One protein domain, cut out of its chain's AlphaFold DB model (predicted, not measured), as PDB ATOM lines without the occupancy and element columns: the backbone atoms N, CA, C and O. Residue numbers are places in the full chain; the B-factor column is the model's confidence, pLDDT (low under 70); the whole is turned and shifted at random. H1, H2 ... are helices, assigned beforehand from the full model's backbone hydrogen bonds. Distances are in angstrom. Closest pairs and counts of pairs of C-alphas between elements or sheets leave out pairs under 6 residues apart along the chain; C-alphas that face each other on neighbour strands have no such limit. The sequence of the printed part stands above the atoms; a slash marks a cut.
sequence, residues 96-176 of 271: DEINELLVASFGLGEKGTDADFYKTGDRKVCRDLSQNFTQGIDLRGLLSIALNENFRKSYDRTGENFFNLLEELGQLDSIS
ATOM      1  N   ASP A  96     179.014 179.143 149.656       93.12
ATOM      2  CA  ASP A  96     179.057 179.493 148.233       93.12
ATOM      3  C   ASP A  96     177.746 180.146 147.789       93.12
ATOM      4  O   ASP A  96     177.764 181.169 147.103       93.12
ATOM      5  N   GLU A  97     176.612 179.611 148.248       94.19
ATOM      6  CA  GLU A  97     175.292 180.192 148.016       94.19
ATOM      7  C   GLU A  97     175.182 181.588 148.623       94.19
ATOM      8  O   GLU A  97     174.664 182.488 147.973       94.19
ATOM      9  N   ILE A  98     175.690 181.798 149.841       94.88
ATOM     10  CA  ILE A  98     175.654 183.111 150.503       94.88
ATOM     11  C   ILE A  98     176.521 184.120 149.768       94.88
ATOM     12  O   ILE A  98     176.083 185.247 149.528       94.88
ATOM     13  N   ASN A  99     177.718 183.706 149.353       94.81
ATOM     14  CA  ASN A  99     178.569 184.542 148.523       94.81
ATOM     15  C   ASN A  99     177.850 184.929 147.221       94.81
ATOM     16  O   ASN A  99     177.878 186.094 146.828       94.81
ATOM     17  N   GLU A 100     177.175 183.983 146.567       93.38
ATOM     18  CA  GLU A 100     176.399 184.258 145.358       93.38
ATOM     19  C   GLU A 100     175.240 185.230 145.622       93.38
ATOM     20  O   GLU A 100     175.080 186.200 144.876       93.38
ATOM     21  N   LEU A 101     174.477 185.019 146.701       94.62
ATOM     22  CA  LEU A 101     173.375 185.890 147.113       94.62
ATOM     23  C   LEU A 101     173.845 187.334 147.263       94.62
ATOM     24  O   LEU A 101     173.269 188.225 146.638       94.62
ATOM     25  N   LEU A 102     174.913 187.550 148.034       94.81
ATOM     26  CA  LEU A 102     175.478 188.873 148.295       94.81
ATOM     27  C   LEU A 102     176.039 189.510 147.020       94.81
ATOM     28  O   LEU A 102     175.701 190.651 146.704       94.81
ATOM     29  N   VAL A 103     176.843 188.775 146.241       93.06
ATOM     30  CA  VAL A 103     177.426 189.277 144.983       93.06
ATOM     31  C   VAL A 103     176.339 189.688 143.992       93.06
ATOM     32  O   VAL A 103     176.437 190.755 143.373       93.06
ATOM     33  N   ALA A 104     175.297 188.869 143.841       90.25
ATOM     34  CA  ALA A 104     174.201 189.135 142.922       90.25
ATOM     35  C   ALA A 104     173.328 190.305 143.396       90.25
ATOM     36  O   ALA A 104     173.023 191.192 142.590       90.25
ATOM     37  N   SER A 105     172.957 190.350 144.682       91.44
ATOM     38  CA  SER A 105     172.122 191.427 145.224       91.44
ATOM     39  C   SER A 105     172.843 192.770 145.210       91.44
ATOM     40  O   SER A 105     172.244 193.779 144.851       91.44
ATOM     41  N   PHE A 106     174.139 192.788 145.527       92.81
ATOM     42  CA  PHE A 106     174.954 194.006 145.585       92.81
ATOM     43  C   PHE A 106     175.497 194.441 144.218       92.81
ATOM     44  O   PHE A 106     176.130 195.488 144.103       92.81
ATOM     45  N   GLY A 107     175.238 193.674 143.153       88.88
ATOM     46  CA  GLY A 107     175.680 194.020 141.801       88.88
ATOM     47  C   GLY A 107     177.201 193.951 141.620       88.88
ATOM     48  O   GLY A 107     177.754 194.649 140.761       88.88
ATOM     49  N   LEU A 108     177.871 193.104 142.405       89.62
ATOM     50  CA  LEU A 108     179.329 192.960 142.439       89.62
ATOM     51  C   LEU A 108     179.872 192.017 141.355       89.62
ATOM     52  O   LEU A 108     181.084 191.898 141.205       89.62
ATOM     53  N   GLY A 109     178.997 191.367 140.584       82.44
ATOM     54  CA  GLY A 109     179.390 190.552 139.432       82.44
ATOM     55  C   GLY A 109     180.117 191.355 138.342       82.44
ATOM     56  O   GLY A 109     179.904 192.567 138.196       82.44
ATOM     57  N   GLU A 110     180.959 190.656 137.577       75.81
ATOM     58  CA  GLU A 110     181.728 191.222 136.459       75.81
ATOM     59  C   GLU A 110     180.812 191.644 135.311       75.81
ATOM     60  O   GLU A 110     179.883 190.921 134.933       75.81
ATOM     61  N   LYS A 111     181.091 192.824 134.751       69.50
ATOM     62  CA  LYS A 111     180.372 193.378 133.595       69.50
ATOM     63  C   LYS A 111     181.261 193.541 132.354       69.50
ATOM     64  O   LYS A 111     180.747 193.950 131.317       69.50
ATOM     65  N   GLY A 112     182.550 193.205 132.439       62.72
ATOM     66  CA  GLY A 112     183.543 193.389 131.379       62.72
ATOM     67  C   GLY A 112     183.986 194.846 131.215       62.72
ATOM     68  O   GLY A 112     184.246 195.275 130.097       62.72
ATOM     69  N   THR A 113     184.012 195.626 132.302       64.50
ATOM     70  CA  THR A 113     184.297 197.078 132.281       64.50
ATOM     71  C   THR A 113     185.396 197.449 133.275       64.50
ATOM     72  O   THR A 113     185.618 196.717 134.234       64.50
ATOM     73  N   ASP A 114     186.016 198.626 133.132       59.72
ATOM     74  CA  ASP A 114     187.051 199.119 134.063       59.72
ATOM     75  C   ASP A 114     186.573 199.196 135.529       59.72
ATOM     76  O   ASP A 114     187.363 199.086 136.466       59.72
ATOM     77  N   ALA A 115     185.256 199.307 135.751       62.59
ATOM     78  CA  ALA A 115     184.642 199.253 137.075       62.59
ATOM     79  C   ALA A 115     184.802 197.887 137.784       62.59
ATOM     80  O   ALA A 115     184.631 197.806 139.002       62.59
ATOM     81  N   ASP A 116     185.149 196.814 137.066       65.38
ATOM     82  CA  ASP A 116     185.334 195.474 137.640       65.38
ATOM     83  C   ASP A 116     186.619 195.359 138.478       65.38
ATOM     84  O   ASP A 116     186.674 194.557 139.417       65.38
ATOM     85  N   PHE A 117     187.618 196.213 138.218       61.00
ATOM     86  CA  PHE A 117     188.814 196.305 139.059       61.00
ATOM     87  C   PHE A 117     188.450 196.728 140.488       61.00
ATOM     88  O   PHE A 117     188.843 196.053 141.441       61.00
ATOM     89  N   TYR A 118     187.611 197.758 140.645       61.81
ATOM     90  CA  TYR A 118     187.150 198.232 141.957       61.81
ATOM     91  C   TYR A 118     186.315 197.181 142.707       61.81
ATOM     92  O   TYR A 118     186.425 197.053 143.924       61.81
ATOM     93  N   LYS A 119     185.560 196.345 141.983       81.94
ATOM     94  CA  LYS A 119     184.759 195.254 142.568       81.94
ATOM     95  C   LYS A 119     185.575 194.042 143.007       81.94
ATOM     96  O   LYS A 119     185.044 193.146 143.657       81.94
ATOM     97  N   THR A 120     186.850 193.954 142.635       85.44
ATOM     98  CA  THR A 120     187.689 192.806 143.009       85.44
ATOM     99  C   THR A 120     187.938 192.774 144.517       85.44
ATOM    100  O   THR A 120     187.866 191.704 145.122       85.44
ATOM    101  N   GLY A 121     188.134 193.943 145.137       91.06
ATOM    102  CA  GLY A 121     188.230 194.078 146.591       91.06
ATOM    103  C   GLY A 121     186.934 193.682 147.299       91.06
ATOM    104  O   GLY A 121     186.958 192.813 148.165       91.06
ATOM    105  N   ASP A 122     185.800 194.241 146.864       93.19
ATOM    106  CA  ASP A 122     184.470 193.921 147.409       93.19
ATOM    107  C   ASP A 122     184.163 192.414 147.335       93.19
ATOM    108  O   ASP A 122     183.711 191.809 148.305       93.19
ATOM    109  N   ARG A 123     184.461 191.774 146.196       92.50
ATOM    110  CA  ARG A 123     184.260 190.328 146.011       92.50
ATOM    111  C   ARG A 123     185.174 189.481 146.887       92.50
ATOM    112  O   ARG A 123     184.764 188.397 147.296       92.50
ATOM    113  N   LYS A 124     186.400 189.940 147.156       92.94
ATOM    114  CA  LYS A 124     187.310 189.256 148.082       92.94
ATOM    115  C   LYS A 124     186.728 189.272 149.496       92.94
ATOM    116  O   LYS A 124     186.586 188.206 150.084       92.94
ATOM    117  N   VAL A 125     186.319 190.444 149.988       94.19
ATOM    118  CA  VAL A 125     185.694 190.577 151.316       94.19
ATOM    119  C   VAL A 125     184.425 189.733 151.412       94.19
ATOM    120  O   VAL A 125     184.269 188.974 152.362       94.19
ATOM    121  N   CYS A 126     183.551 189.803 150.405       94.94
ATOM    122  CA  CYS A 126     182.328 189.003 150.345       94.94
ATOM    123  C   CYS A 126     182.611 187.498 150.453       94.94
ATOM    124  O   CYS A 126     181.963 186.794 151.232       94.94
ATOM    125  N   ARG A 127     183.600 187.007 149.697       94.56
ATOM    126  CA  ARG A 127     183.991 185.595 149.703       94.56
ATOM    127  C   ARG A 127     184.489 185.173 151.074       94.56
ATOM    128  O   ARG A 127     183.989 184.193 151.614       94.56
ATOM    129  N   ASP A 128     185.433 185.919 151.634       93.50
ATOM    130  CA  ASP A 128     186.034 185.602 152.926       93.50
ATOM    131  C   ASP A 128     184.991 185.666 154.055       93.50
ATOM    132  O   ASP A 128     184.933 184.769 154.896       93.50
ATOM    133  N   LEU A 129     184.103 186.669 154.048       93.19
ATOM    134  CA  LEU A 129     183.006 186.765 155.012       93.19
ATOM    135  C   LEU A 129     182.056 185.564 154.900       93.19
ATOM    136  O   LEU A 129     181.664 184.993 155.913       93.19
ATOM    137  N   SER A 130     181.734 185.132 153.679       93.25
ATOM    138  CA  SER A 130     180.840 183.989 153.453       93.25
ATOM    139  C   SER A 130     181.447 182.659 153.920       93.25
ATOM    140  O   SER A 130     180.710 181.769 154.332       93.25
ATOM    141  N   GLN A 131     182.778 182.521 153.924       90.81
ATOM    142  CA  GLN A 131     183.465 181.355 154.508       90.81
ATOM    143  C   GLN A 131     183.374 181.313 156.040       90.81
ATOM    144  O   GLN A 131     183.507 180.247 156.634       90.81
ATOM    145  N   ASN A 132     183.121 182.456 156.686       83.75
ATOM    146  CA  ASN A 132     182.877 182.530 158.128       83.75
ATOM    147  C   ASN A 132     181.413 182.230 158.494       83.75
ATOM    148  O   ASN A 132     181.046 182.291 159.668       83.75
ATOM    149  N   PHE A 133     180.563 181.910 157.514       82.88
ATOM    150  CA  PHE A 133     179.179 181.559 157.781       82.88
ATOM    151  C   PHE A 133     179.073 180.189 158.453       82.88
ATOM    152  O   PHE A 133     179.437 179.159 157.886       82.88
ATOM    153  N   THR A 134     178.493 180.170 159.648       80.19
ATOM    154  CA  THR A 134     178.067 178.945 160.322       80.19
ATOM    155  C   THR A 134     176.575 178.720 160.112       80.19
ATOM    156  O   THR A 134     175.790 179.666 160.048       80.19
ATOM    157  N   GLN A 135     176.164 177.454 160.047       76.00
ATOM    158  CA  GLN A 135     174.762 177.082 159.876       76.00
ATOM    159  C   GLN A 135     173.869 177.773 160.924       76.00
ATOM    160  O   GLN A 135     174.147 177.707 162.118       76.00
ATOM    161  N   GLY A 136     172.793 178.416 160.463       73.69
ATOM    162  CA  GLY A 136     171.829 179.114 161.325       73.69
ATOM    163  C   GLY A 136     172.091 180.610 161.522       73.69
ATOM    164  O   GLY A 136     171.257 181.272 162.128       73.69
ATOM    165  N   ILE A 137     173.185 181.166 160.987       84.81
ATOM    166  CA  ILE A 137     173.402 182.619 160.997       84.81
ATOM    167  C   ILE A 137     172.323 183.334 160.159       84.81
ATOM    168  O   ILE A 137     171.971 182.911 159.056       84.81
ATOM    169  N   ASP A 138     171.808 184.439 160.692       90.31
ATOM    170  CA  ASP A 138     170.955 185.401 159.993       90.31
ATOM    171  C   ASP A 138     171.762 186.633 159.536       90.31
ATOM    172  O   ASP A 138     172.979 186.727 159.724       90.31
ATOM    173  N   LEU A 139     171.091 187.602 158.912       91.38
ATOM    174  CA  LEU A 139     171.743 188.824 158.439       91.38
ATOM    175  C   LEU A 139     172.428 189.619 159.558       91.38
ATOM    176  O   LEU A 139     173.501 190.184 159.339       91.38
ATOM    177  N   ARG A 140     171.854 189.636 160.765       90.81
ATOM    178  CA  ARG A 140     172.417 190.368 161.908       90.81
ATOM    179  C   ARG A 140     173.676 189.681 162.426       90.81
ATOM    180  O   ARG A 140     174.664 190.357 162.713       90.81
ATOM    181  N   GLY A 141     173.674 188.350 162.483       90.62
ATOM    182  CA  GLY A 141     174.856 187.554 162.794       90.62
ATOM    183  C   GLY A 141     175.983 187.804 161.791       90.62
ATOM    184  O   GLY A 141     177.107 188.100 162.195       90.62
ATOM    185  N   LEU A 142     175.677 187.798 160.491       90.75
ATOM    186  CA  LEU A 142     176.666 188.083 159.448       90.75
ATOM    187  C   LEU A 142     177.228 189.512 159.557       90.75
ATOM    188  O   LEU A 142     178.442 189.711 159.470       90.75
ATOM    189  N   LEU A 143     176.360 190.496 159.812       92.12
ATOM    190  CA  LEU A 143     176.760 191.885 160.033       92.12
ATOM    191  C   LEU A 143     177.678 192.021 161.257       92.12
ATOM    192  O   LEU A 143     178.662 192.751 161.199       92.12
ATOM    193  N   SER A 144     177.415 191.285 162.341       91.62
ATOM    194  CA  SER A 144     178.261 191.319 163.541       91.62
ATOM    195  C   SER A 144     179.698 190.848 163.277       91.62
ATOM    196  O   SER A 144     180.641 191.412 163.831       91.62
ATOM    197  N   ILE A 145     179.876 189.868 162.382       91.00
ATOM    198  CA  ILE A 145     181.197 189.401 161.938       91.00
ATOM    199  C   ILE A 145     181.863 190.480 161.081       91.00
ATOM    200  O   ILE A 145     183.021 190.824 161.315       91.00
ATOM    201  N   ALA A 146     181.126 191.052 160.127       90.50
ATOM    202  CA  ALA A 146     181.643 192.083 159.232       90.50
ATOM    203  C   ALA A 146     182.070 193.365 159.971       90.50
ATOM    204  O   ALA A 146     183.072 193.983 159.612       90.50
ATOM    205  N   LEU A 147     181.336 193.744 161.023       87.31
ATOM    206  CA  LEU A 147     181.621 194.909 161.865       87.31
ATOM    207  C   LEU A 147     182.689 194.650 162.933       87.31
ATOM    208  O   LEU A 147     183.105 195.590 163.614       87.31
ATOM    209  N   ASN A 148     183.157 193.409 163.095       91.62
ATOM    210  CA  ASN A 148     184.253 193.118 164.006       91.62
ATOM    211  C   ASN A 148     185.503 193.911 163.594       91.62
ATOM    212  O   ASN A 148     185.971 193.814 162.459       91.62
ATOM    213  N   GLU A 149     186.069 194.676 164.530       87.56
ATOM    214  CA  GLU A 149     187.177 195.594 164.252       87.56
ATOM    215  C   GLU A 149     188.398 194.882 163.655       87.56
ATOM    216  O   GLU A 149     189.024 195.408 162.736       87.56
ATOM    217  N   ASN A 150     188.709 193.667 164.119       89.69
ATOM    218  CA  ASN A 150     189.830 192.892 163.590       89.69
ATOM    219  C   ASN A 150     189.551 192.419 162.162       89.69
ATOM    220  O   ASN A 150     190.437 192.502 161.311       89.69
ATOM    221  N   PHE A 151     188.321 191.967 161.891       89.62
ATOM    222  CA  PHE A 151     187.914 191.565 160.547       89.62
ATOM    223  C   PHE A 151     187.992 192.756 159.586       89.62
ATOM    224  O   PHE A 151     188.725 192.695 158.600       89.62
ATOM    225  N   ARG A 152     187.340 193.880 159.909       88.88
ATOM    226  CA  ARG A 152     187.320 195.075 159.047       88.88
ATOM    227  C   ARG A 152     188.716 195.672 158.829       88.88
ATOM    228  O   ARG A 152     189.072 195.971 157.692       88.88
ATOM    229  N   LYS A 153     189.545 195.788 159.878       88.56
ATOM    230  CA  LYS A 153     190.921 196.316 159.754       88.56
ATOM    231  C   LYS A 153     191.830 195.428 158.908       88.56
ATOM    232  O   LYS A 153     192.734 195.958 158.269       88.56
ATOM    233  N   SER A 154     191.596 194.112 158.869       90.94
ATOM    234  CA  SER A 154     192.429 193.184 158.090       90.94
ATOM    235  C   SER A 154     192.414 193.455 156.580       90.94
ATOM    236  O   SER A 154     193.338 193.049 155.876       90.94
ATOM    237  N   TYR A 155     191.404 194.181 156.089       90.00
ATOM    238  CA  TYR A 155     191.272 194.548 154.683       90.00
ATOM    239  C   TYR A 155     191.842 195.926 154.331       90.00
ATOM    240  O   TYR A 155     191.885 196.249 153.148       90.00
ATOM    241  N   ASP A 156     192.293 196.725 155.307       87.56
ATOM    242  CA  ASP A 156     192.918 198.047 155.100       87.56
ATOM    243  C   ASP A 156     192.209 198.901 154.026       87.56
ATOM    244  O   ASP A 156     192.763 199.233 152.979       87.56
ATOM    245  N   ARG A 157     190.919 199.200 154.251       84.94
ATOM    246  CA  ARG A 157     190.024 199.940 153.332       84.94
ATOM    247  C   ARG A 157     189.681 199.231 152.012       84.94
ATOM    248  O   ARG A 157     188.953 199.783 151.184       84.94
ATOM    249  N   THR A 158     190.161 198.012 151.786       89.38
ATOM    250  CA  THR A 158     189.680 197.164 150.689       89.38
ATOM    251  C   THR A 158     188.250 196.726 150.985       89.38
ATOM    252  O   THR A 158     187.960 196.225 152.065       89.38
ATOM    253  N   GLY A 159     187.354 196.873 150.011       90.12
ATOM    254  CA  GLY A 159     185.979 196.392 150.138       90.12
ATOM    255  C   GLY A 159     185.039 197.293 150.950       90.12
ATOM    256  O   GLY A 159     184.000 196.825 151.404       90.12
ATOM    257  N   GLU A 160     185.374 198.573 151.163       91.69
ATOM    258  CA  GLU A 160     184.506 199.513 151.903       91.69
ATOM    259  C   GLU A 160     183.097 199.619 151.307       91.69
ATOM    260  O   GLU A 160     182.120 199.748 152.040       91.69
ATOM    261  N   ASN A 161     182.967 199.515 149.982       92.88
ATOM    262  CA  ASN A 161     181.661 199.518 149.335       92.88
ATOM    263  C   ASN A 161     180.838 198.276 149.722       92.88
ATOM    264  O   ASN A 161     179.660 198.411 150.044       92.88
ATOM    265  N   PHE A 162     181.447 197.086 149.780       94.38
ATOM    266  CA  PHE A 162     180.782 195.893 150.309       94.38
ATOM    267  C   PHE A 162     180.294 196.081 151.753       94.38
ATOM    268  O   PHE A 162     179.144 195.750 152.044       94.38
ATOM    269  N   PHE A 163     181.125 196.635 152.642       94.88
ATOM    270  CA  PHE A 163     180.723 196.886 154.030       94.88
ATOM    271  C   PHE A 163     179.543 197.860 154.118       94.88
ATOM    272  O   PHE A 163     178.564 197.550 154.792       94.88
ATOM    273  N   ASN A 164     179.580 198.969 153.374       94.81
ATOM    274  CA  ASN A 164     178.476 199.934 153.335       94.81
ATOM    275  C   ASN A 164     177.170 199.287 152.843       94.81
ATOM    276  O   ASN A 164     176.121 199.465 153.457       94.81
ATOM    277  N   LEU A 165     177.234 198.485 151.776       95.75
ATOM    278  CA  LEU A 165     176.068 197.778 151.235       95.75
ATOM    279  C   LEU A 165     175.494 196.756 152.225       95.75
ATOM    280  O   LEU A 165     174.275 196.600 152.312       95.75
ATOM    281  N   LEU A 166     176.356 196.063 152.973       95.56
ATOM    282  CA  LEU A 166     175.937 195.116 154.003       95.56
ATOM    283  C   LEU A 166     175.313 195.824 155.211       95.56
ATOM    284  O   LEU A 166     174.298 195.355 155.722       95.56
ATOM    285  N   GLU A 167     175.880 196.952 155.641       95.38
ATOM    286  CA  GLU A 167     175.321 197.795 156.705       95.38
ATOM    287  C   GLU A 167     173.942 198.347 156.313       95.38
ATOM    288  O   GLU A 167     173.000 198.247 157.098       95.38
ATOM    289  N   GLU A 168     173.789 198.861 155.087       95.62
ATOM    290  CA  GLU A 168     172.502 199.319 154.552       95.62
ATOM    291  C   GLU A 168     171.464 198.193 154.512       95.62
ATOM    292  O   GLU A 168     170.324 198.388 154.939       95.62
ATOM    293  N   LEU A 169     171.853 197.006 154.032       95.69
ATOM    294  CA  LEU A 169     170.975 195.837 154.012       95.69
ATOM    295  C   LEU A 169     170.589 195.398 155.429       95.69
ATOM    296  O   LEU A 169     169.437 195.037 155.662       95.69
ATOM    297  N   GLY A 170     171.522 195.477 156.380       93.38
ATOM    298  CA  GLY A 170     171.305 195.154 157.790       93.38
ATOM    299  C   GLY A 170     170.260 196.029 158.488       93.38
ATOM    300  O   GLY A 170     169.750 195.639 159.534       93.38
ATOM    301  N   GLN A 171     169.892 197.174 157.904       91.69
ATOM    302  CA  GLN A 171     168.783 198.009 158.385       91.69
ATOM    303  C   GLN A 171     167.403 197.461 157.996       91.69
ATOM    304  O   GLN A 171     166.383 198.015 158.411       91.69
ATOM    305  N   LEU A 172     167.343 196.418 157.163       95.94
ATOM    306  CA  LEU A 172     166.093 195.842 156.698       95.94
ATOM    307  C   LEU A 172     165.671 194.660 157.577       95.94
ATOM    308  O   LEU A 172     166.068 193.509 157.378       95.94
ATOM    309  N   ASP A 173     164.812 194.959 158.548       95.94
ATOM    310  CA  ASP A 173     164.342 193.974 159.521       95.94
ATOM    311  C   ASP A 173     163.590 192.801 158.881       95.94
ATOM    312  O   ASP A 173     163.775 191.672 159.325       95.94
ATOM    313  N   SER A 174     162.826 193.021 157.800       97.00
ATOM    314  CA  SER A 174     161.993 191.997 157.141       97.00
ATOM    315  C   SER A 174     162.747 190.727 156.732       97.00
ATOM    316  O   SER A 174     162.171 189.637 156.787       97.00
ATOM    317  N   ILE A 175     164.033 190.839 156.393       96.44
ATOM    318  CA  ILE A 175     164.901 189.714 155.999       96.44
ATOM    319  C   ILE A 175     165.865 189.251 157.106       96.44
ATOM    320  O   ILE A 175     166.769 188.452 156.861       96.44
ATOM    321  N   SER A 176     165.698 189.773 158.319       94.38
ATOM    322  CA  SER A 176     166.586 189.539 159.461       94.38
ATOM    323  C   SER A 176     165.987 188.574 160.488       94.38
ATOM    324  O   SER A 176     166.335 188.635 161.666       94.38
TER     325      SER A 176
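This is residues 96 to 176 of the 271 residues of an uncharacterized protein of Candidatus Erwinia dacicola (UniProt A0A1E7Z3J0). A long kinked helix, H2, is the hub of a compact cluster of mostly crossed helices: H1 forms a hairpin with it, H5 crosses it, and H3 packs beside H5. Short H4 touches no helix. The printed 81 residues hold five named helices, H1 to H5, and no named strand: all helix, compact, radius of gyration of the C-alphas 12.3 A, spans 36 by 26 by 22 A.

H2, residues 115 to 131, measures 25.0 A between end C-alphas and has a kink of 30 degrees near residue 122. H1, residues 96 to 105, 14.1 A, begins at C-alpha 96 (179.057, 179.493, 148.233). H5, residues 160 to 170, 15.1 A, ends at C-alpha 170 (171.305, 195.154, 157.790). H3 is residues 139 to 146, 10.5 A; H4 is 149 to 153.

H2 touches H1 at a steep tilt of 38 degrees, opposite ways; closest C-alphas Asn 99 and Ser 130, 5.5 A. With residues 122 to 126 alone it touches H5, at a steep 55 degrees; closest C-alphas Asp 122 and Phe 162, 5.1 A. H3 touches H5 at a shallow 28 degrees; closest C-alphas Leu 139 and Gly 170, 6.4 A. O i to N i+4 pairs are within hydrogen-bond range throughout H1, H3, H4 and H5, and 11 of 13 in H2.

The farthest C-alphas, Asp 114 and Gly 136, are 37.1 A apart. The printed part has no cut and no long link. Residues 111 to 118 have pLDDT under 70.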